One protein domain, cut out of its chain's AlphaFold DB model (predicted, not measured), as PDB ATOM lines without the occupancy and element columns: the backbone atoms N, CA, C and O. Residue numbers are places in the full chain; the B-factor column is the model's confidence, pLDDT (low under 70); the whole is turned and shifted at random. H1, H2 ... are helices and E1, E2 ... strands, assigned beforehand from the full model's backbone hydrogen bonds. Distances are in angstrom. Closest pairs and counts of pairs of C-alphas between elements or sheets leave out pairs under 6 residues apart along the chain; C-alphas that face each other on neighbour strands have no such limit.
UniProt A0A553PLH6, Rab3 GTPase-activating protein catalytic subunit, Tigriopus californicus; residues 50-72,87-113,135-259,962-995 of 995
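Overview. This is residues 50 to 72, 87 to 113, 135 to 259 and 962 to 995 of the 995 residues of the protein "Rab3 GTPase-activating protein catalytic subunit" of Tigriopus californicus (UniProt A0A553PLH6). A twisted sheet of eight strands makes the core and curls round two short helices, H2 and H3. H4 packs on E4 and E5 from the other face, with H1 over E1 and E2 at one edge of the sheet and H5 over E8 and E7 at the other: three layers, helices on both faces of a sheet. The printed part has 209 residues, with five named helices and eight named strands in the order H1 E1 E2 H2 H3 E3 H4 E4 E5 E6 H5 E7 E8; the class is mixed, helices and strands. The mixed sheet runs E1 E2 E3 E4 E5 E6 E8 E7, with E3 and E4 parallel. The whole is compact and rounded, with a radius of gyration of the C-alphas of 17.2 A and spans of 46 by 41 by 41 A.

Arrangement. E4, residues 201 to 205, E5, residues 212 to 218, and E6, residues 222 to 231, form a meander, each strand the antiparallel neighbour of the one before; N 203 and O 214 are 2.8 A apart, N 217 and O 224 2.9 A. E8, residues 981 to 991, is antiparallel to E6 at 167 degrees, with N 227 and O 986 2.9 A apart. E7, residues 968 to 978, is an edge strand and forms a hairpin with E8; N 974 and O 985 are 2.8 A apart. E3, residues 163 to 169, is parallel to E4 at 36 degrees, with N 202 and O 165 2.8 A apart. With H4, residues 178 to 194, they make a strand-helix-strand unit, two parallel neighbour strands with a helix between, its crossover right-handed. E2, residues 101 to 110, is antiparallel to E3, N 106 and O 166 2.8 A apart, and forms a hairpin with edge strand E1, residues 89 to 98, N 94 and O 105 2.9 A apart. The closest C-alphas of H4 and E5 are those of Ala 192 and Val 218, 6.6 A. H1, residues 50 to 63, touches H4 at a steep tilt of 48 degrees, the same way; the closest C-alphas are those of Glu 58 and Ala 191, 5.5 A, and H4 touches it with residues 187 to 194 alone. H1 is on the sheet, its height over it 8.5 A. H5, residues 241 to 252, has a height over the sheet of 10.1 A. H2, residues 136 to 142, and H3, residues 154 to 159, are on the same face, opposite to that of H4; the C-alphas of Phe 158 and Tyr 974, the closest of H3 and E7, are 5.8 A apart. Each O i to N i+4 pair is within hydrogen-bond range in H1, H3, H4 and H5; in H2, 2 of 3 are.

Along the chain. H1 begins at C-alpha 50 (-32.335, -21.650, -2.469), and E8 ends at C-alpha 991 (-25.297, 4.422, -7.784). E7 is 33.1 A from first to last C-alpha, E8 32.9 A, and H4 24.2 A.

Size, cuts and confidence. The two C-alphas farthest apart are those of Asp 100 and Ser 259, 48.0 A. Residues 73 to 86, 114 to 134 and 260 to 961 are not printed; the C-alphas across these cuts are 19.3 A, 23.9 A and 12.7 A apart. The link from H2 to H3 is long. The mean pLDDT of the printed part is 85.8, and residues 69 to 72, 87 to 88, 111 to 113, 172 and 995 are under 70.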
ATOM      1  N   TRP A  50     -32.860 -22.934  -2.013       83.69
ATOM      2  CA  TRP A  50     -32.335 -21.650  -2.469       83.69
ATOM      3  C   TRP A  50     -31.135 -21.178  -1.640       83.69
ATOM      4  O   TRP A  50     -30.122 -20.808  -2.229       83.69
ATOM      5  N   GLU A  51     -31.180 -21.263  -0.308       85.56
ATOM      6  CA  GLU A  51     -30.035 -20.916   0.550       85.56
ATOM      7  C   GLU A  51     -28.850 -21.866   0.350       85.56
ATOM      8  O   GLU A  51     -27.712 -21.405   0.273       85.56
ATOM      9  N   LYS A  52     -29.093 -23.174   0.175       86.25
ATOM     10  CA  LYS A  52     -28.038 -24.143  -0.184       86.25
ATOM     11  C   LYS A  52     -27.370 -23.778  -1.508       86.25
ATOM     12  O   LYS A  52     -26.159 -23.921  -1.652       86.25
ATOM     13  N   PHE A  53     -28.153 -23.304  -2.473       87.50
ATOM     14  CA  PHE A  53     -27.646 -22.889  -3.774       87.50
ATOM     15  C   PHE A  53     -26.852 -21.582  -3.710       87.50
ATOM     16  O   PHE A  53     -25.799 -21.489  -4.338       87.50
ATOM     17  N   VAL A  54     -27.301 -20.604  -2.913       89.94
ATOM     18  CA  VAL A  54     -26.522 -19.391  -2.614       89.94
ATOM     19  C   VAL A  54     -25.197 -19.771  -1.947       89.94
ATOM     20  O   VAL A  54     -24.146 -19.413  -2.469       89.94
ATOM     21  N   ALA A  55     -25.231 -20.561  -0.868       89.06
ATOM     22  CA  ALA A  55     -24.039 -20.983  -0.130       89.06
ATOM     23  C   ALA A  55     -23.048 -21.757  -1.014       89.06
ATOM     24  O   ALA A  55     -21.861 -21.442  -1.036       89.06
ATOM     25  N   GLY A  56     -23.536 -22.701  -1.827       89.50
ATOM     26  CA  GLY A  56     -22.692 -23.434  -2.771       89.50
ATOM     27  C   GLY A  56     -22.044 -22.530  -3.825       89.50
ATOM     28  O   GLY A  56     -20.905 -22.766  -4.225       89.50
ATOM     29  N   PHE A  57     -22.732 -21.471  -4.265       91.75
ATOM     30  CA  PHE A  57     -22.147 -20.494  -5.183       91.75
ATOM     31  C   PHE A  57     -21.101 -19.616  -4.483       91.75
ATOM     32  O   PHE A  57     -20.039 -19.367  -5.051       91.75
ATOM     33  N   GLU A  58     -21.354 -19.186  -3.245       93.00
ATOM     34  CA  GLU A  58     -20.379 -18.454  -2.428       93.00
ATOM     35  C   GLU A  58     -19.103 -19.265  -2.191       93.00
ATOM     36  O   GLU A  58     -18.006 -18.723  -2.312       93.00
ATOM     37  N   ASP A  59     -19.230 -20.565  -1.922       91.88
ATOM     38  CA  ASP A  59     -18.084 -21.456  -1.738       91.88
ATOM     39  C   ASP A  59     -17.244 -21.570  -3.013       91.88
ATOM     40  O   ASP A  59     -16.017 -21.548  -2.938       91.88
ATOM     41  N   ILE A  60     -17.877 -21.590  -4.194       92.12
ATOM     42  CA  ILE A  60     -17.163 -21.529  -5.481       92.12
ATOM     43  C   ILE A  60     -16.394 -20.205  -5.618       92.12
ATOM     44  O   ILE A  60     -15.244 -20.209  -6.059       92.12
ATOM     45  N   LEU A  61     -16.994 -19.072  -5.238       90.06
ATOM     46  CA  LEU A  61     -16.324 -17.765  -5.293       90.06
ATOM     47  C   LEU A  61     -15.139 -17.682  -4.315       90.06
ATOM     48  O   LEU A  61     -14.088 -17.141  -4.673       90.06
ATOM     49  N   ARG A  62     -15.282 -18.246  -3.110       89.69
ATOM     50  CA  ARG A  62     -14.209 -18.333  -2.105       89.69
ATOM     51  C   ARG A  62     -13.075 -19.247  -2.579       89.69
ATOM     52  O   ARG A  62     -11.921 -18.836  -2.523       89.69
ATOM     53  N   ASP A  63     -13.399 -20.429  -3.113       90.12
ATOM     54  CA  ASP A  63     -12.439 -21.391  -3.691       90.12
ATOM     55  C   ASP A  63     -11.625 -20.762  -4.832       90.12
ATOM     56  O   ASP A  63     -10.418 -20.954  -4.948       90.12
ATOM     57  N   TRP A  64     -12.268 -19.938  -5.664       87.31
ATOM     58  CA  TRP A  64     -11.600 -19.220  -6.751       87.31
ATOM     59  C   TRP A  64     -10.803 -17.983  -6.313       87.31
ATOM     60  O   TRP A  64     -10.190 -17.338  -7.172       87.31
ATOM     61  N   GLY A  65     -10.811 -17.638  -5.020       82.88
ATOM     62  CA  GLY A  65     -10.094 -16.487  -4.469       82.88
ATOM     63  C   GLY A  65     -10.606 -15.141  -4.988       82.88
ATOM     64  O   GLY A  65      -9.820 -14.209  -5.142       82.88
ATOM     65  N   VAL A  66     -11.899 -15.046  -5.320       82.62
ATOM     66  CA  VAL A  66     -12.527 -13.817  -5.851       82.62
ATOM     67  C   VAL A  66     -13.445 -13.119  -4.844       82.62
ATOM     68  O   VAL A  66     -14.180 -12.202  -5.204       82.62
ATOM     69  N   SER A  67     -13.414 -13.540  -3.581       77.12
ATOM     70  CA  SER A  67     -14.030 -12.797  -2.478       77.12
ATOM     71  C   SER A  67     -13.151 -11.607  -2.093       77.12
ATOM     72  O   SER A  67     -11.929 -11.755  -2.043       77.12
ATOM     73  N   HIS A  68     -13.748 -10.439  -1.840       71.19
ATOM     74  CA  HIS A  68     -13.021  -9.174  -1.628       71.19
ATOM     75  C   HIS A  68     -12.034  -8.860  -2.770       71.19
ATOM     76  O   HIS A  68     -10.887  -8.461  -2.557       71.19
ATOM     77  N   TYR A  69     -12.456  -9.130  -4.008       65.31
ATOM     78  CA  TYR A  69     -11.565  -9.083  -5.161       65.31
ATOM     79  C   TYR A  69     -11.124  -7.652  -5.480       65.31
ATOM     80  O   TYR A  69     -11.893  -6.840  -5.999       65.31
ATOM     81  N   HIS A  70      -9.842  -7.378  -5.249       58.81
ATOM     82  CA  HIS A  70      -9.154  -6.237  -5.833       58.81
ATOM     83  C   HIS A  70      -8.503  -6.674  -7.147       58.81
ATOM     84  O   HIS A  70      -7.718  -7.627  -7.147       58.81
ATOM     85  N   PRO A  71      -8.816  -6.017  -8.275       56.88
ATOM     86  CA  PRO A  71      -8.226  -6.392  -9.546       56.88
ATOM     87  C   PRO A  71      -6.698  -6.221  -9.478       56.88
ATOM     88  O   PRO A  71      -6.228  -5.204  -8.958       56.88
ATOM     89  N   PRO A  72      -5.907  -7.184  -9.990       54.84
ATOM     90  CA  PRO A  72      -4.477  -6.973 -10.181       54.84
ATOM     91  C   PRO A  72      -4.251  -5.753 -11.093       54.84
ATOM     92  O   PRO A  72      -5.125  -5.456 -11.915       54.84
ATOM     93  N   TRP A  87      -7.811 -14.503 -29.217       65.38
ATOM     94  CA  TRP A  87      -7.891 -14.116 -27.811       65.38
ATOM     95  C   TRP A  87      -7.850 -15.369 -26.929       65.38
ATOM     96  O   TRP A  87      -8.735 -16.223 -27.026       65.38
ATOM     97  N   VAL A  88      -6.848 -15.477 -26.055       67.69
ATOM     98  CA  VAL A  88      -6.730 -16.599 -25.116       67.69
ATOM     99  C   VAL A  88      -7.534 -16.292 -23.853       67.69
ATOM    100  O   VAL A  88      -7.351 -15.267 -23.193       67.69
ATOM    101  N   TRP A  89      -8.455 -17.197 -23.522       80.19
ATOM    102  CA  TRP A  89      -9.304 -17.109 -22.338       80.19
ATOM    103  C   TRP A  89      -8.898 -18.183 -21.336       80.19
ATOM    104  O   TRP A  89      -9.064 -19.374 -21.606       80.19
ATOM    105  N   ARG A  90      -8.438 -17.779 -20.148       83.94
ATOM    106  CA  ARG A  90      -8.298 -18.704 -19.021       83.94
ATOM    107  C   ARG A  90      -9.695 -19.020 -18.488       83.94
ATOM    108  O   ARG A  90     -10.447 -18.111 -18.137       83.94
ATOM    109  N   GLN A  91     -10.035 -20.308 -18.451       89.00
ATOM    110  CA  GLN A  91     -11.339 -20.798 -18.008       89.00
ATOM    111  C   GLN A  91     -11.188 -21.670 -16.764       89.00
ATOM    112  O   GLN A  91     -10.433 -22.641 -16.774       89.00
ATOM    113  N   THR A  92     -11.936 -21.359 -15.708       90.56
ATOM    114  CA  THR A  92     -12.114 -22.253 -14.554       90.56
ATOM    115  C   THR A  92     -13.588 -22.600 -14.410       90.56
ATOM    116  O   THR A  92     -14.455 -21.745 -14.586       90.56
ATOM    117  N   ARG A  93     -13.892 -23.877 -14.145       92.75
ATOM    118  CA  ARG A  93     -15.263 -24.403 -14.183       92.75
ATOM    119  C   ARG A  93     -15.578 -25.260 -12.962       92.75
ATOM    120  O   ARG A  93     -14.769 -26.097 -12.569       92.75
ATOM    121  N   ARG A  94     -16.772 -25.071 -12.400       93.12
ATOM    122  CA  ARG A  94     -17.347 -25.866 -11.302       93.12
ATOM    123  C   ARG A  94     -18.796 -26.238 -11.620       93.12
ATOM    124  O   ARG A  94     -19.460 -25.565 -12.409       93.12
ATOM    125  N   GLU A  95     -19.264 -27.330 -11.029       91.44
ATOM    126  CA  GLU A  95     -20.663 -27.758 -11.088       91.44
ATOM    127  C   GLU A  95     -21.398 -27.289  -9.833       91.44
ATOM    128  O   GLU A  95     -20.848 -27.336  -8.735       91.44
ATOM    129  N   ILE A  96     -22.646 -26.862 -10.006       90.19
ATOM    130  CA  ILE A  96     -23.570 -26.565  -8.913       90.19
ATOM    131  C   ILE A  96     -24.969 -27.046  -9.303       90.19
ATOM    132  O   ILE A  96     -25.306 -27.072 -10.486       90.19
ATOM    133  N   ARG A  97     -25.795 -27.439  -8.331       83.50
ATOM    134  CA  ARG A  97     -27.172 -27.887  -8.575       83.50
ATOM    135  C   ARG A  97     -28.160 -27.028  -7.811       83.50
ATOM    136  O   ARG A  97     -27.906 -26.667  -6.666       83.50
ATOM    137  N   PHE A  98     -29.281 -26.734  -8.455       80.50
ATOM    138  CA  PHE A  98     -30.442 -26.119  -7.834       80.50
ATOM    139  C   PHE A  98     -31.648 -27.019  -8.096       80.50
ATOM    140  O   PHE A  98     -32.088 -27.139  -9.241       80.50
ATOM    141  N   MET A  99     -32.163 -27.659  -7.043       75.19
ATOM    142  CA  MET A  99     -33.169 -28.724  -7.153       75.19
ATOM    143  C   MET A  99     -32.687 -29.824  -8.129       75.19
ATOM    144  O   MET A  99     -31.552 -30.288  -8.007       75.19
ATOM    145  N   ASP A 100     -33.505 -30.202  -9.116       71.56
ATOM    146  CA  ASP A 100     -33.165 -31.207 -10.136       71.56
ATOM    147  C   ASP A 100     -32.326 -30.646 -11.305       71.56
ATOM    148  O   ASP A 100     -31.851 -31.405 -12.150       71.56
ATOM    149  N   CYS A 101     -32.109 -29.326 -11.360       76.44
ATOM    150  CA  CYS A 101     -31.404 -28.666 -12.458       76.44
ATOM    151  C   CYS A 101     -29.915 -28.475 -12.136       76.44
ATOM    152  O   CYS A 101     -29.532 -27.773 -11.192       76.44
ATOM    153  N   GLY A 102     -29.049 -29.058 -12.965       83.75
ATOM    154  CA  GLY A 102     -27.605 -28.842 -12.896       83.75
ATOM    155  C   GLY A 102     -27.175 -27.574 -13.630       83.75
ATOM    156  O   GLY A 102     -27.674 -27.267 -14.714       83.75
ATOM    157  N   PHE A 103     -26.166 -26.880 -13.107       89.00
ATOM    158  CA  PHE A 103     -25.511 -25.749 -13.758       89.00
ATOM    159  C   PHE A 103     -23.987 -25.905 -13.792       89.00
ATOM    160  O   PHE A 103     -23.364 -26.527 -12.930       89.00
ATOM    161  N   TRP A 104     -23.373 -25.304 -14.806       92.12
ATOM    162  CA  TRP A 104     -21.941 -25.053 -14.881       92.12
ATOM    163  C   TRP A 104     -21.666 -23.590 -14.566       92.12
ATOM    164  O   TRP A 104     -22.128 -22.710 -15.297       92.12
ATOM    165  N   VAL A 105     -20.872 -23.345 -13.528       93.88
ATOM    166  CA  VAL A 105     -20.290 -22.034 -13.234       93.88
ATOM    167  C   VAL A 105     -18.936 -21.973 -13.923       93.88
ATOM    168  O   VAL A 105     -18.068 -22.795 -13.636       93.88
ATOM    169  N   THR A 106     -18.752 -21.035 -14.848       94.38
ATOM    170  CA  THR A 106     -17.489 -20.866 -15.584       94.38
ATOM    171  C   THR A 106     -16.992 -19.434 -15.444       94.38
ATOM    172  O   THR A 106     -17.688 -18.508 -15.856       94.38
ATOM    173  N   ARG A 107     -15.796 -19.240 -14.883       92.69
ATOM    174  CA  ARG A 107     -15.098 -17.947 -14.873       92.69
ATOM    175  C   ARG A 107     -14.226 -17.846 -16.113       92.69
ATOM    176  O   ARG A 107     -13.470 -18.766 -16.418       92.69
ATOM    177  N   PHE A 108     -14.327 -16.711 -16.786       90.31
ATOM    178  CA  PHE A 108     -13.511 -16.342 -17.929       90.31
ATOM    179  C   PHE A 108     -12.644 -15.153 -17.533       90.31
ATOM    180  O   PHE A 108     -13.164 -14.136 -17.077       90.31
ATOM    181  N   LEU A 109     -11.335 -15.281 -17.727       86.19
ATOM    182  CA  LEU A 109     -10.371 -14.203 -17.539       86.19
ATOM    183  C   LEU A 109      -9.526 -14.065 -18.804       86.19
ATOM    184  O   LEU A 109      -8.936 -15.044 -19.273       86.19
ATOM    185  N   ARG A 110      -9.456 -12.848 -19.345       77.12
ATOM    186  CA  ARG A 110      -8.564 -12.527 -20.459       77.12
ATOM    187  C   ARG A 110      -7.107 -12.559 -19.990       77.12
ATOM    188  O   ARG A 110      -6.749 -11.850 -19.050       77.12
ATOM    189  N   THR A 111      -6.268 -13.331 -20.673       68.31
ATOM    190  CA  THR A 111      -4.811 -13.358 -20.471       68.31
ATOM    191  C   THR A 111      -4.111 -12.830 -21.719       68.31
ATOM    192  O   THR A 111      -4.504 -13.167 -22.833       68.31
ATOM    193  N   LEU A 112      -3.087 -11.995 -21.541       56.31
ATOM    194  CA  LEU A 112      -2.131 -11.673 -22.602       56.31
ATOM    195  C   LEU A 112      -1.009 -12.714 -22.512       56.31
ATOM    196  O   LEU A 112      -0.531 -12.958 -21.406       56.31
ATOM    197  N   ASP A 113      -0.626 -13.339 -23.628       44.75
ATOM    198  CA  ASP A 113       0.517 -14.261 -23.675       44.75
ATOM    199  C   ASP A 113       1.807 -13.493 -23.347       44.75
ATOM    200  O   ASP A 113       2.476 -12.941 -24.219       44.75
ATOM    201  N   SER A 135     -14.674   0.325 -10.246       70.12
ATOM    202  CA  SER A 135     -14.425  -1.107 -10.478       70.12
ATOM    203  C   SER A 135     -13.910  -1.370 -11.901       70.12
ATOM    204  O   SER A 135     -14.312  -0.680 -12.841       70.12
ATOM    205  N   ARG A 136     -13.059  -2.392 -12.079       77.06
ATOM    206  CA  ARG A 136     -12.511  -2.821 -13.380       77.06
ATOM    207  C   ARG A 136     -13.599  -2.972 -14.447       77.06
ATOM    208  O   ARG A 136     -13.435  -2.492 -15.560       77.06
ATOM    209  N   ALA A 137     -14.757  -3.528 -14.080       81.75
ATOM    210  CA  ALA A 137     -15.899  -3.667 -14.984       81.75
ATOM    211  C   ALA A 137     -16.397  -2.314 -15.531       81.75
ATOM    212  O   ALA A 137     -16.702  -2.195 -16.716       81.75
ATOM    213  N   CYS A 138     -16.440  -1.274 -14.690       84.62
ATOM    214  CA  CYS A 138     -16.829   0.078 -15.092       84.62
ATOM    215  C   CYS A 138     -15.824   0.701 -16.073       84.62
ATOM    216  O   CYS A 138     -16.230   1.414 -16.991       84.62
ATOM    217  N   GLN A 139     -14.532   0.420 -15.894       83.38
ATOM    218  CA  GLN A 139     -13.472   0.881 -16.792       83.38
ATOM    219  C   GLN A 139     -13.545   0.154 -18.143       83.38
ATOM    220  O   GLN A 139     -13.591   0.810 -19.184       83.38
ATOM    221  N   SER A 140     -13.684  -1.178 -18.132       85.88
ATOM    222  CA  SER A 140     -13.848  -2.007 -19.334       85.88
ATOM    223  C   SER A 140     -15.070  -1.597 -20.170       85.88
ATOM    224  O   SER A 140     -14.974  -1.488 -21.390       85.88
ATOM    225  N   LEU A 141     -16.206  -1.263 -19.535       89.12
ATOM    226  CA  LEU A 141     -17.404  -0.769 -20.234       89.12
ATOM    227  C   LEU A 141     -17.131   0.501 -21.058       89.12
ATOM    228  O   LEU A 141     -17.664   0.648 -22.167       89.12
ATOM    229  N   MET A 142     -16.307   1.404 -20.515       89.38
ATOM    230  CA  MET A 142     -15.987   2.704 -21.110       89.38
ATOM    231  C   MET A 142     -14.775   2.675 -22.047       89.38
ATOM    232  O   MET A 142     -14.605   3.616 -22.824       89.38
ATOM    233  N   ASN A 143     -13.968   1.611 -22.024       86.62
ATOM    234  CA  ASN A 143     -12.826   1.450 -22.917       86.62
ATOM    235  C   ASN A 143     -13.296   1.220 -24.367       86.62
ATOM    236  O   ASN A 143     -14.088   0.313 -24.630       86.62
ATOM    237  N   GLY A 144     -12.838   2.060 -25.299       82.50
ATOM    238  CA  GLY A 144     -13.157   1.995 -26.731       82.50
ATOM    239  C   GLY A 144     -12.067   1.386 -27.616       82.50
ATOM    240  O   GLY A 144     -12.312   1.183 -28.799       82.50
ATOM    241  N   GLU A 145     -10.880   1.089 -27.077       77.69
ATOM    242  CA  GLU A 145      -9.711   0.683 -27.877       77.69
ATOM    243  C   GLU A 145      -9.894  -0.664 -28.591       77.69
ATOM    244  O   GLU A 145      -9.325  -0.877 -29.658       77.69
ATOM    245  N   ASN A 146     -10.724  -1.551 -28.034       72.75
ATOM    246  CA  ASN A 146     -10.963  -2.907 -28.536       72.75
ATOM    247  C   ASN A 146     -12.422  -3.135 -28.965       72.75
ATOM    248  O   ASN A 146     -12.955  -4.236 -28.816       72.75
ATOM    249  N   ASP A 147     -13.096  -2.095 -29.462       87.44
ATOM    250  CA  ASP A 147     -14.426  -2.262 -30.046       87.44
ATOM    251  C   ASP A 147     -14.404  -3.174 -31.269       87.44
ATOM    252  O   ASP A 147     -13.532  -3.060 -32.128       87.44
ATOM    253  N   PHE A 148     -15.411  -4.047 -31.358       88.06
ATOM    254  CA  PHE A 148     -15.548  -5.044 -32.424       88.06
ATOM    255  C   PHE A 148     -14.314  -5.956 -32.575       88.06
ATOM    256  O   PHE A 148     -13.723  -6.042 -33.652       88.06
ATOM    257  N   PRO A 149     -13.917  -6.662 -31.504       82.75
ATOM    258  CA  PRO A 149     -12.731  -7.511 -31.510       82.75
ATOM    259  C   PRO A 149     -12.898  -8.714 -32.446       82.75
ATOM    260  O   PRO A 149     -13.972  -9.315 -32.547       82.75
ATOM    261  N   CYS A 150     -11.798  -9.132 -33.072       71.00
ATOM    262  CA  CYS A 150     -11.756 -10.354 -33.864       71.00
ATOM    263  C   CYS A 150     -11.712 -11.592 -32.946       71.00
ATOM    264  O   CYS A 150     -10.802 -11.729 -32.137       71.00
ATOM    265  N   SER A 151     -12.654 -12.531 -33.091       71.25
ATOM    266  CA  SER A 151     -12.660 -13.809 -32.347       71.25
ATOM    267  C   SER A 151     -12.655 -13.660 -30.809       71.25
ATOM    268  O   SER A 151     -11.772 -14.161 -30.115       71.25
ATOM    269  N   ALA A 152     -13.661 -12.966 -30.264       81.00
ATOM    270  CA  ALA A 152     -13.863 -12.819 -28.820       81.00
ATOM    271  C   ALA A 152     -15.095 -13.587 -28.315       81.00
ATOM    272  O   ALA A 152     -16.019 -13.896 -29.070       81.00
ATOM    273  N   HIS A 153     -15.137 -13.851 -27.005       87.81
ATOM    274  CA  HIS A 153     -16.339 -14.374 -26.358       87.81
ATOM    275  C   HIS A 153     -17.515 -13.381 -26.520       87.81
ATOM    276  O   HIS A 153     -17.294 -12.173 -26.385       87.81
ATOM    277  N   PRO A 154     -18.771 -13.832 -26.736       90.81
ATOM    278  CA  PRO A 154     -19.912 -12.937 -26.965       90.81
ATOM    279  C   PRO A 154     -20.095 -11.830 -25.915       90.81
ATOM    280  O   PRO A 154     -20.345 -10.685 -26.268       90.81
ATOM    281  N   ILE A 155     -19.913 -12.135 -24.625       92.06
ATOM    282  CA  ILE A 155     -20.011 -11.135 -23.539       92.06
ATOM    283  C   ILE A 155     -18.978 -10.016 -23.701       92.06
ATOM    284  O   ILE A 155     -19.318  -8.846 -23.529       92.06
ATOM    285  N   TYR A 156     -17.741 -10.357 -24.072       90.56
ATOM    286  CA  TYR A 156     -16.725  -9.358 -24.379       90.56
ATOM    287  C   TYR A 156     -17.135  -8.540 -25.607       90.56
ATOM    288  O   TYR A 156     -17.070  -7.319 -25.581       90.56
ATOM    289  N   TYR A 157     -17.624  -9.192 -26.664       90.06
ATOM    290  CA  TYR A 157     -18.058  -8.501 -27.881       90.06
ATOM    291  C   TYR A 157     -19.180  -7.481 -27.606       90.06
ATOM    292  O   TYR A 157     -19.147  -6.361 -28.112       90.06
ATOM    293  N   PHE A 158     -20.155  -7.832 -26.761       92.25
ATOM    294  CA  PHE A 158     -21.286  -6.956 -26.440       92.25
ATOM    295  C   PHE A 158     -20.928  -5.862 -25.423       92.25
ATOM    296  O   PHE A 158     -21.295  -4.696 -25.602       92.25
ATOM    297  N   TYR A 159     -20.200  -6.213 -24.360       92.38
ATOM    298  CA  TYR A 159     -20.005  -5.339 -23.198       92.38
ATOM    299  C   TYR A 159     -18.563  -4.842 -23.004       92.38
ATOM    300  O   TYR A 159     -18.354  -3.898 -22.253       92.38
ATOM    301  N   GLY A 160     -17.573  -5.426 -23.677       88.56
ATOM    302  CA  GLY A 160     -16.152  -5.084 -23.530       88.56
ATOM    303  C   GLY A 160     -15.499  -5.614 -22.250       88.56
ATOM    304  O   GLY A 160     -14.449  -5.120 -21.866       88.56
ATOM    305  N   LEU A 161     -16.123  -6.573 -21.554       89.31
ATOM    306  CA  LEU A 161     -15.687  -7.044 -20.231       89.31
ATOM    307  C   LEU A 161     -14.550  -8.070 -20.306       89.31
ATOM    308  O   LEU A 161     -14.752  -9.174 -20.808       89.31
ATOM    309  N   ASP A 162     -13.397  -7.741 -19.720       83.19
ATOM    310  CA  ASP A 162     -12.184  -8.579 -19.706       83.19
ATOM    311  C   ASP A 162     -12.250  -9.785 -18.748       83.19
ATOM    312  O   ASP A 162     -11.439 -10.710 -18.837       83.19
ATOM    313  N   GLU A 163     -13.203  -9.774 -17.818       88.06
ATOM    314  CA  GLU A 163     -13.403 -10.815 -16.813       88.06
ATOM    315  C   GLU A 163     -14.891 -10.931 -16.465       88.06
ATOM    316  O   GLU A 163     -15.561  -9.920 -16.237       88.06
ATOM    317  N   PHE A 164     -15.424 -12.154 -16.450       92.56
ATOM    318  CA  PHE A 164     -16.827 -12.421 -16.120       92.56
ATOM    319  C   PHE A 164     -17.056 -13.883 -15.714       92.56
ATOM    320  O   PHE A 164     -16.278 -14.778 -16.047       92.56
ATOM    321  N   ILE A 165     -18.161 -14.135 -15.013       94.25
ATOM    322  CA  ILE A 165     -18.619 -15.472 -14.618       94.25
ATOM    323  C   ILE A 165     -19.928 -15.779 -15.344       94.25
ATOM    324  O   ILE A 165     -20.832 -14.948 -15.365       94.25
ATOM    325  N   ILE A 166     -20.049 -16.970 -15.931       94.12
ATOM    326  CA  ILE A 166     -21.278 -17.447 -16.574       94.12
ATOM    327  C   ILE A 166     -21.802 -18.672 -15.838       94.12
ATOM    328  O   ILE A 166     -21.103 -19.676 -15.703       94.12
ATOM    329  N   LEU A 167     -23.069 -18.608 -15.449       92.38
ATOM    330  CA  LEU A 167     -23.876 -19.744 -15.052       92.38
ATOM    331  C   LEU A 167     -24.638 -20.268 -16.277       92.38
ATOM    332  O   LEU A 167     -25.462 -19.566 -16.861       92.38
ATOM    333  N   SER A 168     -24.359 -21.504 -16.684       90.25
ATOM    334  CA  SER A 168     -25.018 -22.144 -17.831       90.25
ATOM    335  C   SER A 168     -25.715 -23.443 -17.415       90.25
ATOM    336  O   SER A 168     -25.114 -24.223 -16.679       90.25
ATOM    337  N   PRO A 169     -26.965 -23.696 -17.848       87.62
ATOM    338  CA  PRO A 169     -27.685 -24.925 -17.495       87.62
ATOM    339  C   PRO A 169     -26.960 -26.151 -18.058       87.62
ATOM    340  O   PRO A 169     -26.272 -26.025 -19.071       87.62
ATOM    341  N   GLN A 170     -27.087 -27.325 -17.441       83.44
ATOM    342  CA  GLN A 170     -26.513 -28.587 -17.922       83.44
ATOM    343  C   GLN A 170     -27.420 -29.296 -18.940       83.44
ATOM    344  O   GLN A 170     -28.625 -29.077 -18.994       83.44
ATOM    345  N   GLY A 171     -26.830 -30.141 -19.791       76.81
ATOM    346  CA  GLY A 171     -27.589 -30.930 -20.768       76.81
ATOM    347  C   GLY A 171     -28.371 -30.074 -21.774       76.81
ATOM    348  O   GLY A 171     -27.828 -29.099 -22.309       76.81
ATOM    349  N   THR A 172     -29.618 -30.472 -22.039       68.88
ATOM    350  CA  THR A 172     -30.574 -29.822 -22.956       68.88
ATOM    351  C   THR A 172     -31.514 -28.832 -22.264       68.88
ATOM    352  O   THR A 172     -32.374 -28.257 -22.931       68.88
ATOM    353  N   GLU A 173     -31.384 -28.640 -20.949       71.50
ATOM    354  CA  GLU A 173     -32.234 -27.720 -20.192       71.50
ATOM    355  C   GLU A 173     -31.993 -26.263 -20.609       71.50
ATOM    356  O   GLU A 173     -30.869 -25.853 -20.916       71.50
ATOM    357  N   GLN A 174     -33.067 -25.472 -20.628       76.88
ATOM    358  CA  GLN A 174     -33.045 -24.053 -20.983       76.88
ATOM    359  C   GLN A 174     -33.674 -23.230 -19.864       76.88
ATOM    360  O   GLN A 174     -34.657 -23.635 -19.245       76.88
ATOM    361  N   VAL A 175     -33.098 -22.053 -19.618       78.44
ATOM    362  CA  VAL A 175     -33.676 -21.056 -18.718       78.44
ATOM    363  C   VAL A 175     -34.390 -20.030 -19.592       78.44
ATOM    364  O   VAL A 175     -33.764 -19.114 -20.117       78.44
ATOM    365  N   ASP A 176     -35.686 -20.223 -19.806       78.25
ATOM    366  CA  ASP A 176     -36.544 -19.383 -20.655       78.25
ATOM    367  C   ASP A 176     -37.606 -18.612 -19.851       78.25
ATOM    368  O   ASP A 176     -38.036 -17.526 -20.236       78.25
ATOM    369  N   ASN A 177     -37.993 -19.139 -18.689       82.19
ATOM    370  CA  ASN A 177     -38.993 -18.530 -17.826       82.19
ATOM    371  C   ASN A 177     -38.451 -17.265 -17.113       82.19
ATOM    372  O   ASN A 177     -37.487 -17.366 -16.342       82.19
ATOM    373  N   PRO A 178     -39.102 -16.089 -17.257       83.00
ATOM    374  CA  PRO A 178     -38.673 -14.835 -16.628       83.00
ATOM    375  C   PRO A 178     -38.586 -14.904 -15.100       83.00
ATOM    376  O   PRO A 178     -37.710 -14.270 -14.510       83.00
ATOM    377  N   THR A 179     -39.444 -15.687 -14.446       83.31
ATOM    378  CA  THR A 179     -39.402 -15.884 -12.990       83.31
ATOM    379  C   THR A 179     -38.146 -16.646 -12.578       83.31
ATOM    380  O   THR A 179     -37.475 -16.245 -11.629       83.31
ATOM    381  N   ARG A 180     -37.766 -17.688 -13.331       80.56
ATOM    382  CA  ARG A 180     -36.533 -18.454 -13.076       80.56
ATOM    383  C   ARG A 180     -35.292 -17.597 -13.298       80.56
ATOM    384  O   ARG A 180     -34.395 -17.615 -12.462       80.56
ATOM    385  N   ILE A 181     -35.269 -16.796 -14.367       84.69
ATOM    386  CA  ILE A 181     -34.173 -15.852 -14.634       84.69
ATOM    387  C   ILE A 181     -34.014 -14.886 -13.454       84.69
ATOM    388  O   ILE A 181     -32.915 -14.741 -12.927       84.69
ATOM    389  N   LYS A 182     -35.109 -14.260 -12.998       86.56
ATOM    390  CA  LYS A 182     -35.078 -13.321 -11.865       86.56
ATOM    391  C   LYS A 182     -34.648 -13.984 -10.559       86.56
ATOM    392  O   LYS A 182     -33.888 -13.375  -9.815       86.56
ATOM    393  N   MET A 183     -35.097 -15.209 -10.293       84.31
ATOM    394  CA  MET A 183     -34.718 -15.960  -9.094       84.31
ATOM    395  C   MET A 183     -33.215 -16.257  -9.067       84.31
ATOM    396  O   MET A 183     -32.557 -15.971  -8.072       84.31
ATOM    397  N   VAL A 184     -32.658 -16.748 -10.178       85.25
ATOM    398  CA  VAL A 184     -31.224 -17.049 -10.287       85.25
ATOM    399  C   VAL A 184     -30.387 -15.763 -10.276       85.25
ATOM    400  O   VAL A 184     -29.350 -15.724  -9.622       85.25
ATOM    401  N   LEU A 185     -30.842 -14.676 -10.915       88.31
ATOM    402  CA  LEU A 185     -30.198 -13.360 -10.769       88.31
ATOM    403  C   LEU A 185     -30.246 -12.877  -9.314       88.31
ATOM    404  O   LEU A 185     -29.282 -12.287  -8.840       88.31
ATOM    405  N   GLY A 186     -31.337 -13.148  -8.593       88.75
ATOM    406  CA  GLY A 186     -31.449 -12.897  -7.158       88.75
ATOM    407  C   GLY A 186     -30.374 -13.643  -6.368       88.75
ATOM    408  O   GLY A 186     -29.650 -13.013  -5.602       88.75
ATOM    409  N   THR A 187     -30.196 -14.943  -6.626       87.50
ATOM    410  CA  THR A 187     -29.117 -15.754  -6.035       87.50
ATOM    411  C   THR A 187     -27.741 -15.148  -6.315       87.50
ATOM    412  O   THR A 187     -26.975 -14.927  -5.382       87.50
ATOM    413  N   LEU A 188     -27.438 -14.829  -7.581       90.00
ATOM    414  CA  LEU A 188     -26.155 -14.224  -7.961       90.00
ATOM    415  C   LEU A 188     -25.936 -12.879  -7.260       90.00
ATOM    416  O   LEU A 188     -24.827 -12.586  -6.830       90.00
ATOM    417  N   SER A 189     -26.990 -12.073  -7.106       90.19
ATOM    418  CA  SER A 189     -26.916 -10.777  -6.430       90.19
ATOM    419  C   SER A 189     -26.592 -10.921  -4.944       90.19
ATOM    420  O   SER A 189     -25.814 -10.127  -4.425       90.19
ATOM    421  N   VAL A 190     -27.195 -11.903  -4.267       90.88
ATOM    422  CA  VAL A 190     -26.955 -12.170  -2.841       90.88
ATOM    423  C   VAL A 190     -25.545 -12.715  -2.641       90.88
ATOM    424  O   VAL A 190     -24.788 -12.148  -1.860       90.88
ATOM    425  N   ALA A 191     -25.148 -13.728  -3.416       90.19
ATOM    426  CA  ALA A 191     -23.814 -14.313  -3.319       90.19
ATOM    427  C   ALA A 191     -22.706 -13.293  -3.641       90.19
ATOM    428  O   ALA A 191     -21.700 -13.227  -2.933       90.19
ATOM    429  N   ALA A 192     -22.895 -12.453  -4.668       88.50
ATOM    430  CA  ALA A 192     -21.956 -11.379  -5.000       88.50
ATOM    431  C   ALA A 192     -21.838 -10.346  -3.871       88.50
ATOM    432  O   ALA A 192     -20.737  -9.885  -3.584       88.50
ATOM    433  N   HIS A 193     -22.952 -10.003  -3.213       87.50
ATOM    434  CA  HIS A 193     -22.936  -9.067  -2.094       87.50
ATOM    435  C   HIS A 193     -22.251  -9.659  -0.855       87.50
ATOM    436  O   HIS A 193     -21.382  -8.999  -0.292       87.50
ATOM    437  N   ASN A 194     -22.587 -10.895  -0.477       89.69
ATOM    438  CA  ASN A 194     -22.046 -11.575   0.704       89.69
ATOM    439  C   ASN A 194     -20.543 -11.863   0.600       89.69
ATOM    440  O   ASN A 194     -19.850 -11.929   1.611       89.69
ATOM    441  N   THR A 195     -20.038 -12.062  -0.619       87.94
ATOM    442  CA  THR A 195     -18.610 -12.318  -0.880       87.94
ATOM    443  C   THR A 195     -17.835 -11.072  -1.303       87.94
ATOM    444  O   THR A 195     -16.631 -11.172  -1.541       87.94
ATOM    445  N   GLU A 196     -18.506  -9.922  -1.435       85.62
ATOM    446  CA  GLU A 196     -17.935  -8.685  -1.991       85.62
ATOM    447  C   GLU A 196     -17.221  -8.925  -3.339       85.62
ATOM    448  O   GLU A 196     -16.125  -8.429  -3.610       85.62
ATOM    449  N   CYS A 197     -17.832  -9.750  -4.194       86.50
ATOM    450  CA  CYS A 197     -17.282 -10.102  -5.496       86.50
ATOM    451  C   CYS A 197     -17.707  -9.078  -6.557       86.50
ATOM    452  O   CYS A 197     -18.847  -9.077  -7.025       86.50
ATOM    453  N   GLY A 198     -16.757  -8.243  -6.989       83.75
ATOM    454  CA  GLY A 198     -16.968  -7.219  -8.021       83.75
ATOM    455  C   GLY A 198     -16.947  -7.719  -9.474       83.75
ATOM    456  O   GLY A 198     -16.978  -6.914 -10.408       83.75
ATOM    457  N   ILE A 199     -16.862  -9.034  -9.706       89.81
ATOM    458  CA  ILE A 199     -16.804  -9.608 -11.060       89.81
ATOM    459  C   ILE A 199     -18.223  -9.676 -11.659       89.81
ATOM    460  O   ILE A 199     -19.133 -10.185 -11.006       89.81
ATOM    461  N   PRO A 200     -18.446  -9.222 -12.908       93.00
ATOM    462  CA  PRO A 200     -19.728  -9.383 -13.592       93.00
ATOM    463  C   PRO A 200     -20.172 -10.847 -13.707       93.00
ATOM    464  O   PRO A 200     -19.433 -11.694 -14.215       93.00
ATOM    465  N   MET A 201     -21.403 -11.136 -13.284       94.75
ATOM    466  CA  MET A 201     -21.992 -12.477 -13.299       94.75
ATOM    467  C   MET A 201     -23.175 -12.532 -14.265       94.75
ATOM    468  O   MET A 201     -24.055 -11.673 -14.241       94.75
ATOM    469  N   PHE A 202     -23.215 -13.562 -15.104       95.06
ATOM    470  CA  PHE A 202     -24.206 -13.756 -16.155       95.06
ATOM    471  C   PHE A 202     -24.863 -15.125 -16.052       95.06
ATOM    472  O   PHE A 202     -24.256 -16.099 -15.616       95.06
ATOM    473  N   ILE A 203     -26.089 -15.212 -16.546       92.56
ATOM    474  CA  ILE A 203     -26.823 -16.451 -16.765       92.56
ATOM    475  C   ILE A 203     -27.012 -16.601 -18.269       92.56
ATOM    476  O   ILE A 203     -27.421 -15.653 -18.944       92.56
ATOM    477  N   GLN A 204     -26.732 -17.791 -18.792       90.12
ATOM    478  CA  GLN A 204     -27.099 -18.155 -20.156       90.12
ATOM    479  C   GLN A 204     -28.610 -18.403 -20.218       90.12
ATOM    480  O   GLN A 204     -29.115 -19.356 -19.625       90.12
ATOM    481  N   VAL A 205     -29.315 -17.549 -20.955       85.88
ATOM    482  CA  VAL A 205     -30.773 -17.592 -21.124       85.88
ATOM    483  C   VAL A 205     -31.103 -18.162 -22.509       85.88
ATOM    484  O   VAL A 205     -30.278 -18.078 -23.427       85.88
ATOM    485  N   MET A 206     -32.300 -18.736 -22.665       81.56
ATOM    486  CA  MET A 206     -32.797 -19.334 -23.913       81.56
ATOM    487  C   MET A 206     -31.870 -20.447 -24.445       81.56
ATOM    488  O   MET A 206     -31.193 -21.147 -23.685       81.56
ATOM    489  N   GLN A 207     -31.847 -20.650 -25.764       76.56
ATOM    490  CA  GLN A 207     -30.947 -21.596 -26.415       76.56
ATOM    491  C   GLN A 207     -29.505 -21.078 -26.392       76.56
ATOM    492  O   GLN A 207     -29.237 -19.943 -26.789       76.56
ATOM    493  N   ARG A 208     -28.548 -21.949 -26.040       73.75
ATOM    494  CA  ARG A 208     -27.111 -21.608 -26.039       73.75
ATOM    495  C   ARG A 208     -26.620 -21.089 -27.398       73.75
ATOM    496  O   ARG A 208     -25.751 -20.227 -27.445       73.75
ATOM    497  N   SER A 209     -27.204 -21.574 -28.496       75.38
ATOM    498  CA  SER A 209     -26.893 -21.136 -29.865       75.38
ATOM    499  C   SER A 209     -27.215 -19.661 -30.130       75.38
ATOM    500  O   SER A 209     -26.602 -19.061 -31.007       75.38
ATOM    501  N   GLN A 210     -28.144 -19.058 -29.381       80.62
ATOM    502  CA  GLN A 210     -28.555 -17.663 -29.571       80.62
ATOM    503  C   GLN A 210     -27.681 -16.661 -28.805       80.62
ATOM    504  O   GLN A 210     -27.861 -15.450 -28.976       80.62
ATOM    505  N   ALA A 211     -26.748 -17.144 -27.970       86.06
ATOM    506  CA  ALA A 211     -25.837 -16.328 -27.167       86.06
ATOM    507  C   ALA A 211     -26.566 -15.194 -26.413       86.06
ATOM    508  O   ALA A 211     -26.192 -14.025 -26.520       86.06
ATOM    509  N   GLN A 212     -27.657 -15.531 -25.714       90.50
ATOM    510  CA  GLN A 212     -28.424 -14.586 -24.900       90.50
ATOM    511  C   GLN A 212     -28.026 -14.652 -23.429       90.50
ATOM    512  O   GLN A 212     -27.941 -15.733 -22.848       90.50
ATOM    513  N   PHE A 213     -27.812 -13.489 -22.819       92.62
ATOM    514  CA  PHE A 213     -27.345 -13.397 -21.441       92.62
ATOM    515  C   PHE A 213     -28.132 -12.349 -20.664       92.62
ATOM    516  O   PHE A 213     -28.396 -11.262 -21.177       92.62
ATOM    517  N   ALA A 214     -28.434 -12.665 -19.410       93.19
ATOM    518  CA  ALA A 214     -28.876 -11.704 -18.409       93.19
ATOM    519  C   ALA A 214     -27.855 -11.715 -17.276       93.19
ATOM    520  O   ALA A 214     -27.416 -12.789 -16.867       93.19
ATOM    521  N   GLY A 215     -27.442 -10.554 -16.786       94.50
ATOM    522  CA  GLY A 215     -26.378 -10.502 -15.788       94.50
ATOM    523  C   GLY A 215     -26.465  -9.303 -14.871       94.50
ATOM    524  O   GLY A 215     -27.226  -8.368 -15.110       94.50
ATOM    525  N   LEU A 216     -25.645  -9.327 -13.828       93.75
ATOM    526  CA  LEU A 216     -25.480  -8.239 -12.877       93.75
ATOM    527  C   LEU A 216     -24.021  -8.121 -12.437       93.75
ATOM    528  O   LEU A 216     -23.256  -9.081 -12.477       93.75
ATOM    529  N   CYS A 217     -23.643  -6.934 -11.991       91.31
ATOM    530  CA  CYS A 217     -22.388  -6.692 -11.292       91.31
ATOM    531  C   CYS A 217     -22.686  -5.762 -10.120       91.31
ATOM    532  O   CYS A 217     -23.321  -4.720 -10.305       91.31
ATOM    533  N   VAL A 218     -22.255  -6.144  -8.921       86.69
ATOM    534  CA  VAL A 218     -22.392  -5.330  -7.712       86.69
ATOM    535  C   VAL A 218     -20.990  -5.047  -7.204       86.69
ATOM    536  O   VAL A 218     -20.252  -5.966  -6.881       86.69
ATOM    537  N   ASN A 219     -20.633  -3.771  -7.160       79.00
ATOM    538  CA  ASN A 219     -19.416  -3.286  -6.521       79.00
ATOM    539  C   ASN A 219     -19.804  -2.417  -5.317       79.00
ATOM    540  O   ASN A 219     -20.983  -2.103  -5.134       79.00
ATOM    541  N   ASP A 220     -18.813  -1.950  -4.557       75.12
ATOM    542  CA  ASP A 220     -19.025  -1.131  -3.353       75.12
ATOM    543  C   ASP A 220     -19.926   0.084  -3.602       75.12
ATOM    544  O   ASP A 220     -20.779   0.411  -2.781       75.12
ATOM    545  N   ARG A 221     -19.776   0.718  -4.773       81.75
ATOM    546  CA  ARG A 221     -20.490   1.949  -5.138       81.75
ATOM    547  C   ARG A 221     -21.567   1.784  -6.204       81.75
ATOM    548  O   ARG A 221     -22.512   2.557  -6.247       81.75
ATOM    549  N   PHE A 222     -21.428   0.814  -7.101       87.06
ATOM    550  CA  PHE A 222     -22.257   0.742  -8.303       87.06
ATOM    551  C   PHE A 222     -22.908  -0.624  -8.462       87.06
ATOM    552  O   PHE A 222     -22.255  -1.656  -8.298       87.06
ATOM    553  N   ARG A 223     -24.174  -0.622  -8.883       90.06
ATOM    554  CA  ARG A 223     -24.896  -1.801  -9.358       90.06
ATOM    555  C   ARG A 223     -25.132  -1.674 -10.858       90.06
ATOM    556  O   ARG A 223     -25.806  -0.748 -11.299       90.06
ATOM    557  N   THR A 224     -24.600  -2.607 -11.637       92.12
ATOM    558  CA  THR A 224     -24.787  -2.668 -13.093       92.12
ATOM    559  C   THR A 224     -25.733  -3.800 -13.445       92.12
ATOM    560  O   THR A 224     -25.513  -4.934 -13.016       92.12
ATOM    561  N   MET A 225     -26.755  -3.510 -14.246       93.69
ATOM    562  CA  MET A 225     -27.626  -4.521 -14.839       93.69
ATOM    563  C   MET A 225     -27.277  -4.733 -16.309       93.69
ATOM    564  O   MET A 225     -27.215  -3.771 -17.073       93.69
ATOM    565  N   PHE A 226     -27.071  -5.993 -16.698       95.25
ATOM    566  CA  PHE A 226     -26.825  -6.397 -18.078       95.25
ATOM    567  C   PHE A 226     -28.088  -7.020 -18.660       95.25
ATOM    568  O   PHE A 226     -28.513  -8.105 -18.253       95.25
ATOM    569  N   GLU A 227     -28.680  -6.324 -19.621       93.38
ATOM    570  CA  GLU A 227     -29.960  -6.672 -20.221       93.38
ATOM    571  C   GLU A 227     -29.788  -6.907 -21.718       93.38
ATOM    572  O   GLU A 227     -29.193  -6.086 -22.416       93.38
ATOM    573  N   MET A 228     -30.343  -8.007 -22.226       93.25
ATOM    574  CA  MET A 228     -30.286  -8.344 -23.643       93.25
ATOM    575  C   MET A 228     -31.675  -8.640 -24.202       93.25
ATOM    576  O   MET A 228     -32.478  -9.320 -23.568       93.25
ATOM    577  N   ALA A 229     -31.927  -8.168 -25.420       90.56
ATOM    578  CA  ALA A 229     -33.094  -8.507 -26.216       90.56
ATOM    579  C   ALA A 229     -32.654  -8.932 -27.621       90.56
ATOM    580  O   ALA A 229     -31.806  -8.288 -28.239       90.56
ATOM    581  N   VAL A 230     -33.245 -10.012 -28.131       90.88
ATOM    582  CA  VAL A 230     -33.068 -10.465 -29.515       90.88
ATOM    583  C   VAL A 230     -34.447 -10.625 -30.131       90.88
ATOM    584  O   VAL A 230     -35.278 -11.376 -29.626       90.88
ATOM    585  N   LEU A 231     -34.695  -9.895 -31.211       90.50
ATOM    586  CA  LEU A 231     -35.966  -9.856 -31.917       90.50
ATOM    587  C   LEU A 231     -35.757 -10.289 -33.376       90.50
ATOM    588  O   LEU A 231     -34.734  -9.963 -33.974       90.50
ATOM    589  N   PRO A 232     -36.725 -10.986 -33.991       88.25
ATOM    590  CA  PRO A 232     -36.629 -11.392 -35.395       88.25
ATOM    591  C   PRO A 232     -36.852 -10.228 -36.374       88.25
ATOM    592  O   PRO A 232     -36.538 -10.343 -37.555       88.25
ATOM    593  N   LYS A 233     -37.436  -9.118 -35.903       88.75
ATOM    594  CA  LYS A 233     -37.730  -7.921 -36.696       88.75
ATOM    595  C   LYS A 233     -37.189  -6.686 -35.995       88.75
ATOM    596  O   LYS A 233     -37.260  -6.588 -34.772       88.75
ATOM    597  N   VAL A 234     -36.701  -5.742 -36.791       88.88
ATOM    598  CA  VAL A 234     -36.206  -4.446 -36.321       88.88
ATOM    599  C   VAL A 234     -37.396  -3.578 -35.887       88.88
ATOM    600  O   VAL A 234     -38.305  -3.367 -36.699       88.88
ATOM    601  N   PRO A 235     -37.426  -3.076 -34.639       90.06
ATOM    602  CA  PRO A 235     -38.428  -2.106 -34.203       90.06
ATOM    603  C   PRO A 235     -38.409  -0.840 -35.069       90.06
ATOM    604  O   PRO A 235     -37.354  -0.416 -35.539       90.06
ATOM    605  N   SER A 236     -39.568  -0.205 -35.265       84.62
ATOM    606  CA  SER A 236     -39.664   1.035 -36.052       84.62
ATOM    607  C   SER A 236     -38.923   2.215 -35.428       84.62
ATOM    608  O   SER A 236     -38.618   3.146 -36.148       84.62
ATOM    609  N   SER A 237     -38.648   2.164 -34.123       84.62
ATOM    610  CA  SER A 237     -37.938   3.185 -33.347       84.62
ATOM    611  C   SER A 237     -36.444   2.887 -33.158       84.62
ATOM    612  O   SER A 237     -35.843   3.389 -32.213       84.62
ATOM    613  N   CYS A 238     -35.855   1.989 -33.956       88.12
ATOM    614  CA  CYS A 238     -34.446   1.584 -33.844       88.12
ATOM    615  C   CYS A 238     -33.798   1.321 -35.218       88.12
ATOM    616  O   CYS A 238     -32.991   0.399 -35.353       88.12
ATOM    617  N   ARG A 239     -34.176   2.066 -36.262       88.25
ATOM    618  CA  ARG A 239     -33.711   1.826 -37.641       88.25
ATOM    619  C   ARG A 239     -32.387   2.503 -37.977       88.25
ATOM    620  O   ARG A 239     -31.678   2.018 -38.862       88.25
ATOM    621  N   ASN A 240     -32.084   3.605 -37.301       90.44
ATOM    622  CA  ASN A 240     -30.940   4.482 -37.549       90.44
ATOM    623  C   ASN A 240     -30.305   4.933 -36.215       90.44
ATOM    624  O   ASN A 240     -30.886   4.729 -35.146       90.44
ATOM    625  N   LEU A 241     -29.102   5.525 -36.260       92.44
ATOM    626  CA  LEU A 241     -28.396   5.988 -35.057       92.44
ATOM    627  C   LEU A 241     -29.222   6.978 -34.228       92.44
ATOM    628  O   LEU A 241     -29.232   6.864 -33.005       92.44
ATOM    629  N   SER A 242     -29.903   7.927 -34.877       92.31
ATOM    630  CA  SER A 242     -30.666   8.980 -34.192       92.31
ATOM    631  C   SER A 242     -31.774   8.397 -33.311       92.31
ATOM    632  O   SER A 242     -31.921   8.770 -32.148       92.31
ATOM    633  N   GLU A 243     -32.514   7.424 -33.838       92.56
ATOM    634  CA  GLU A 243     -33.556   6.703 -33.108       92.56
ATOM    635  C   GLU A 243     -32.991   5.832 -31.979       92.56
ATOM    636  O   GLU A 243     -33.535   5.809 -30.876       92.56
ATOM    637  N   ILE A 244     -31.871   5.142 -32.222       94.44
ATOM    638  CA  ILE A 244     -31.213   4.327 -31.191       94.44
ATOM    639  C   ILE A 244     -30.707   5.215 -30.046       94.44
ATOM    640  O   ILE A 244     -30.872   4.858 -28.877       94.44
ATOM    641  N   LEU A 245     -30.114   6.372 -30.362       93.44
ATOM    642  CA  LEU A 245     -29.692   7.364 -29.374       93.44
ATOM    643  C   LEU A 245     -30.883   7.868 -28.563       93.44
ATOM    644  O   LEU A 245     -30.785   7.908 -27.338       93.44
ATOM    645  N   TYR A 246     -32.008   8.171 -29.216       91.94
ATOM    646  CA  TYR A 246     -33.232   8.579 -28.531       91.94
ATOM    647  C   TYR A 246     -33.699   7.513 -27.529       91.94
ATOM    648  O   TYR A 246     -33.859   7.821 -26.351       91.94
ATOM    649  N   VAL A 247     -33.821   6.247 -27.950       92.50
ATOM    650  CA  VAL A 247     -34.239   5.138 -27.066       92.50
ATOM    651  C   VAL A 247     -33.261   4.945 -25.901       92.50
ATOM    652  O   VAL A 247     -33.672   4.689 -24.765       92.50
ATOM    653  N   PHE A 248     -31.957   5.072 -26.155       93.62
ATOM    654  CA  PHE A 248     -30.935   4.956 -25.117       93.62
ATOM    655  C   PHE A 248     -31.028   6.095 -24.095       93.62
ATOM    656  O   PHE A 248     -31.083   5.838 -22.892       93.62
ATOM    657  N   GLN A 249     -31.092   7.343 -24.561       92.19
ATOM    658  CA  GLN A 249     -31.211   8.530 -23.713       92.19
ATOM    659  C   GLN A 249     -32.533   8.530 -22.928       92.19
ATOM    660  O   GLN A 249     -32.525   8.814 -21.730       92.19
ATOM    661  N   GLU A 250     -33.644   8.132 -23.556       90.75
ATOM    662  CA  GLU A 250     -34.953   7.992 -22.911       90.75
ATOM    663  C   GLU A 250     -34.886   6.991 -21.749       90.75
ATOM    664  O   GLU A 250     -35.287   7.316 -20.630       90.75
ATOM    665  N   LYS A 251     -34.283   5.813 -21.961       90.50
ATOM    666  CA  LYS A 251     -34.104   4.807 -20.902       90.50
ATOM    667  C   LYS A 251     -33.229   5.308 -19.749       90.50
ATOM    668  O   LYS A 251     -33.493   4.996 -18.588       90.50
ATOM    669  N   LEU A 252     -32.191   6.086 -20.052       90.12
ATOM    670  CA  LEU A 252     -31.326   6.686 -19.034       90.12
ATOM    671  C   LEU A 252     -32.022   7.802 -18.244       90.12
ATOM    672  O   LEU A 252     -31.701   7.993 -17.073       90.12
ATOM    673  N   SER A 253     -33.004   8.479 -18.847       85.94
ATOM    674  CA  SER A 253     -33.818   9.533 -18.224       85.94
ATOM    675  C   SER A 253     -34.947   9.017 -17.313       85.94
ATOM    676  O   SER A 253     -35.791   9.790 -16.869       85.94
ATOM    677  N   GLN A 254     -34.977   7.714 -17.017       81.62
ATOM    678  CA  GLN A 254     -35.912   7.106 -16.067       81.62
ATOM    679  C   GLN A 254     -35.190   6.695 -14.767       81.62
ATOM    680  O   GLN A 254     -34.104   6.096 -14.833       81.62
ATOM    681  N   PRO A 255     -35.786   6.955 -13.580       70.44
ATOM    682  CA  PRO A 255     -37.172   7.402 -13.351       70.44
ATOM    683  C   PRO A 255     -37.383   8.928 -13.366       70.44
ATOM    684  O   PRO A 255     -38.529   9.370 -13.343       70.44
ATOM    685  N   LEU A 256     -36.314   9.731 -13.383       75.06
ATOM    686  CA  LEU A 256     -36.384  11.195 -13.358       75.06
ATOM    687  C   LEU A 256     -35.764  11.805 -14.623       75.06
ATOM    688  O   LEU A 256     -34.622  11.458 -14.941       75.06
ATOM    689  N   PRO A 257     -36.448  12.758 -15.289       76.88
ATOM    690  CA  PRO A 257     -35.941  13.386 -16.502       76.88
ATOM    691  C   PRO A 257     -34.581  14.052 -16.268       76.88
ATOM    692  O   PRO A 257     -34.454  14.987 -15.478       76.88
ATOM    693  N   MET A 258     -33.564  13.587 -16.989       77.81
ATOM    694  CA  MET A 258     -32.227  14.177 -17.019       77.81
ATOM    695  C   MET A 258     -31.784  14.346 -18.468       77.81
ATOM    696  O   MET A 258     -32.031  13.475 -19.301       77.81
ATOM    697  N   SER A 259     -31.114  15.460 -18.776       79.19
ATOM    698  CA  SER A 259     -30.536  15.659 -20.104       79.19
ATOM    699  C   SER A 259     -29.259  14.830 -20.231       79.19
ATOM    700  O   SER A 259     -28.246  15.129 -19.600       79.19
ATOM    701  N   PRO A 962     -29.179   6.929 -10.114       84.50
ATOM    702  CA  PRO A 962     -30.536   7.283 -10.562       84.50
ATOM    703  C   PRO A 962     -30.921   8.758 -10.441       84.50
ATOM    704  O   PRO A 962     -31.863   9.172 -11.114       84.50
ATOM    705  N   PHE A 963     -30.200   9.551  -9.647       85.56
ATOM    706  CA  PHE A 963     -30.525  10.957  -9.406       85.56
ATOM    707  C   PHE A 963     -29.466  11.903  -9.998       85.56
ATOM    708  O   PHE A 963     -28.312  11.500 -10.145       85.56
ATOM    709  N   PRO A 964     -29.797  13.184 -10.272       82.81
ATOM    710  CA  PRO A 964     -28.833  14.165 -10.790       82.81
ATOM    711  C   PRO A 964     -27.611  14.410  -9.890       82.81
ATOM    712  O   PRO A 964     -26.567  14.835 -10.373       82.81
ATOM    713  N   TYR A 965     -27.751  14.158  -8.586       85.56
ATOM    714  CA  TYR A 965     -26.691  14.284  -7.582       85.56
ATOM    715  C   TYR A 965     -25.932  12.971  -7.323       85.56
ATOM    716  O   TYR A 965     -24.976  12.974  -6.554       85.56
ATOM    717  N   SER A 966     -26.334  11.862  -7.954       87.62
ATOM    718  CA  SER A 966     -25.606  10.593  -7.873       87.62
ATOM    719  C   SER A 966     -24.227  10.700  -8.526       87.62
ATOM    720  O   SER A 966     -23.976  11.553  -9.384       87.62
ATOM    721  N   ALA A 967     -23.322   9.787  -8.176       86.75
ATOM    722  CA  ALA A 967     -22.048   9.680  -8.864       86.75
ATOM    723  C   ALA A 967     -22.252   9.373 -10.357       86.75
ATOM    724  O   ALA A 967     -23.147   8.613 -10.743       86.75
ATOM    725  N   LYS A 968     -21.391   9.938 -11.214       87.69
ATOM    726  CA  LYS A 968     -21.390   9.602 -12.642       87.69
ATOM    727  C   LYS A 968     -21.078   8.119 -12.806       87.69
ATOM    728  O   LYS A 968     -20.009   7.665 -12.401       87.69
ATOM    729  N   SER A 969     -21.997   7.389 -13.420       88.12
ATOM    730  CA  SER A 969     -21.896   5.952 -13.634       88.12
ATOM    731  C   SER A 969     -21.852   5.627 -15.133       88.12
ATOM    732  O   SER A 969     -22.476   6.331 -15.939       88.12
ATOM    733  N   PRO A 970     -21.087   4.601 -15.543       91.62
ATOM    734  CA  PRO A 970     -20.941   4.240 -16.948       91.62
ATOM    735  C   PRO A 970     -22.200   3.556 -17.481       91.62
ATOM    736  O   PRO A 970     -22.768   2.675 -16.838       91.62
ATOM    737  N   GLN A 971     -22.609   3.929 -18.684       94.06
ATOM    738  CA  GLN A 971     -23.738   3.346 -19.399       94.06
ATOM    739  C   GLN A 971     -23.253   2.900 -20.774       94.06
ATOM    740  O   GLN A 971     -22.523   3.643 -21.437       94.06
ATOM    741  N   ARG A 972     -23.660   1.709 -21.217       95.12
ATOM    742  CA  ARG A 972     -23.280   1.156 -22.524       95.12
ATOM    743  C   ARG A 972     -24.473   0.504 -23.207       95.12
ATOM    744  O   ARG A 972     -25.249  -0.192 -22.561       95.12
ATOM    745  N   LEU A 973     -24.563   0.659 -24.521       96.38
ATOM    746  CA  LEU A 973     -25.513  -0.041 -25.371       96.38
ATOM    747  C   LEU A 973     -24.808  -0.585 -26.612       96.38
ATOM    748  O   LEU A 973     -24.178   0.171 -27.342       96.38
ATOM    749  N   TYR A 974     -24.945  -1.878 -26.867       96.62
ATOM    750  CA  TYR A 974     -24.617  -2.504 -28.140       96.62
ATOM    751  C   TYR A 974     -25.908  -2.808 -28.904       96.62
ATOM    752  O   TYR A 974     -26.846  -3.376 -28.338       96.62
ATOM    753  N   VAL A 975     -25.952  -2.455 -30.187       96.88
ATOM    754  CA  VAL A 975     -27.066  -2.755 -31.095       96.88
ATOM    755  C   VAL A 975     -26.528  -3.372 -32.379       96.88
ATOM    756  O   VAL A 975     -25.555  -2.881 -32.941       96.88
ATOM    757  N   CYS A 976     -27.179  -4.425 -32.863       95.44
ATOM    758  CA  CYS A 976     -26.894  -5.059 -34.147       95.44
ATOM    759  C   CYS A 976     -28.190  -5.227 -34.937       95.44
ATOM    760  O   CYS A 976     -29.171  -5.774 -34.428       95.44
ATOM    761  N   ILE A 977     -28.176  -4.758 -36.180       94.75
ATOM    762  CA  ILE A 977     -29.301  -4.792 -37.109       94.75
ATOM    763  C   ILE A 977     -28.887  -5.603 -38.337       94.75
ATOM    764  O   ILE A 977     -27.961  -5.223 -39.054       94.75
ATOM    765  N   LYS A 978     -29.608  -6.696 -38.586       92.81
ATOM    766  CA  LYS A 978     -29.528  -7.552 -39.779       92.81
ATOM    767  C   LYS A 978     -30.942  -7.804 -40.313       92.81
ATOM    768  O   LYS A 978     -31.919  -7.585 -39.601       92.81
ATOM    769  N   ASP A 979     -31.061  -8.361 -41.517       84.88
ATOM    770  CA  ASP A 979     -32.363  -8.596 -42.171       84.88
ATOM    771  C   ASP A 979     -33.363  -9.428 -41.346       84.88
ATOM    772  O   ASP A 979     -34.572  -9.225 -41.440       84.88
ATOM    773  N   LYS A 980     -32.872 -10.386 -40.546       85.94
ATOM    774  CA  LYS A 980     -33.695 -11.334 -39.765       85.94
ATOM    775  C   LYS A 980     -33.356 -11.361 -38.271       85.94
ATOM    776  O   LYS A 980     -33.794 -12.259 -37.555       85.94
ATOM    777  N   GLU A 981     -32.532 -10.426 -37.806       90.06
ATOM    778  CA  GLU A 981     -32.083 -10.367 -36.416       90.06
ATOM    779  C   GLU A 981     -31.875  -8.907 -36.006       90.06
ATOM    780  O   GLU A 981     -31.098  -8.178 -36.622       90.06
ATOM    781  N   PHE A 982     -32.543  -8.500 -34.933       93.88
ATOM    782  CA  PHE A 982     -32.270  -7.276 -34.197       93.88
ATOM    783  C   PHE A 982     -31.812  -7.656 -32.794       93.88
ATOM    784  O   PHE A 982     -32.539  -8.333 -32.066       93.88
ATOM    785  N   ARG A 983     -30.616  -7.227 -32.405       94.44
ATOM    786  CA  ARG A 983     -30.046  -7.516 -31.089       94.44
ATOM    787  C   ARG A 983     -29.706  -6.228 -30.372       94.44
ATOM    788  O   ARG A 983     -29.066  -5.354 -30.944       94.44
ATOM    789  N   LEU A 984     -30.076  -6.172 -29.102       94.94
ATOM    790  CA  LEU A 984     -29.775  -5.082 -28.193       94.94
ATOM    791  C   LEU A 984     -29.180  -5.662 -26.911       94.94
ATOM    792  O   LEU A 984     -29.750  -6.586 -26.339       94.94
ATOM    793  N   ALA A 985     -28.041  -5.138 -26.470       95.69
ATOM    794  CA  ALA A 985     -27.369  -5.535 -25.237       95.69
ATOM    795  C   ALA A 985     -26.935  -4.276 -24.476       95.69
ATOM    796  O   ALA A 985     -26.054  -3.547 -24.923       95.69
ATOM    797  N   GLY A 986     -27.588  -3.987 -23.354       95.81
ATOM    798  CA  GLY A 986     -27.361  -2.786 -22.555       95.81
ATOM    799  C   GLY A 986     -26.752  -3.103 -21.195       95.81
ATOM    800  O   GLY A 986     -27.165  -4.055 -20.537       95.81
ATOM    801  N   ALA A 987     -25.782  -2.297 -20.773       95.38
ATOM    802  CA  ALA A 987     -25.254  -2.280 -19.416       95.38
ATOM    803  C   ALA A 987     -25.661  -0.958 -18.761       95.38
ATOM    804  O   ALA A 987     -25.190   0.112 -19.164       95.38
ATOM    805  N   PHE A 988     -26.555  -1.044 -17.777       93.94
ATOM    806  CA  PHE A 988     -27.134   0.113 -17.109       93.94
ATOM    807  C   PHE A 988     -26.687   0.162 -15.655       93.94
ATOM    808  O   PHE A 988     -27.052  -0.706 -14.858       93.94
ATOM    809  N   THR A 989     -25.904   1.179 -15.312       92.00
ATOM    810  CA  THR A 989     -25.308   1.318 -13.981       92.00
ATOM    811  C   THR A 989     -26.098   2.301 -13.128       92.00
ATOM    812  O   THR A 989     -26.584   3.321 -13.618       92.00
ATOM    813  N   LEU A 990     -26.244   1.978 -11.850       89.94
ATOM    814  CA  LEU A 990     -26.895   2.783 -10.827       89.94
ATOM    815  C   LEU A 990     -25.951   2.957  -9.641       89.94
ATOM    816  O   LEU A 990     -25.239   2.021  -9.269       89.94
ATOM    817  N   ASP A 991     -25.954   4.150  -9.058       87.69
ATOM    818  CA  ASP A 991     -25.297   4.422  -7.784       87.69
ATOM    819  C   ASP A 991     -26.041   3.708  -6.649       87.69
ATOM    820  O   ASP A 991     -27.240   3.918  -6.452       87.69
ATOM    821  N   LYS A 992     -25.327   2.824  -5.944       82.81
ATOM    822  CA  LYS A 992     -25.865   1.984  -4.868       82.81
ATOM    823  C   LYS A 992     -26.214   2.805  -3.631       82.81
ATOM    824  O   LYS A 992     -27.086   2.391  -2.887       82.81
ATOM    825  N   GLU A 993     -25.584   3.964  -3.423       80.06
ATOM    826  CA  GLU A 993     -25.889   4.835  -2.276       80.06
ATOM    827  C   GLU A 993     -27.370   5.261  -2.243       80.06
ATOM    828  O   GLU A 993     -27.916   5.555  -1.182       80.06
ATOM    829  N   TYR A 994     -28.030   5.247  -3.404       74.62
ATOM    830  CA  TYR A 994     -29.411   5.686  -3.583       74.62
ATOM    831  C   TYR A 994     -30.359   4.564  -4.045       74.62
ATOM    832  O   TYR A 994     -31.431   4.858  -4.584       74.62
ATOM    833  N   LEU A 995     -29.949   3.301  -3.876       66.50
ATOM    834  CA  LEU A 995     -30.729   2.084  -4.134       66.50
ATOM    835  C   LEU A 995     -31.021   1.355  -2.827       66.50
ATOM    836  O   LEU A 995     -32.165   0.865  -2.705       66.50
TER     837      LEU A 995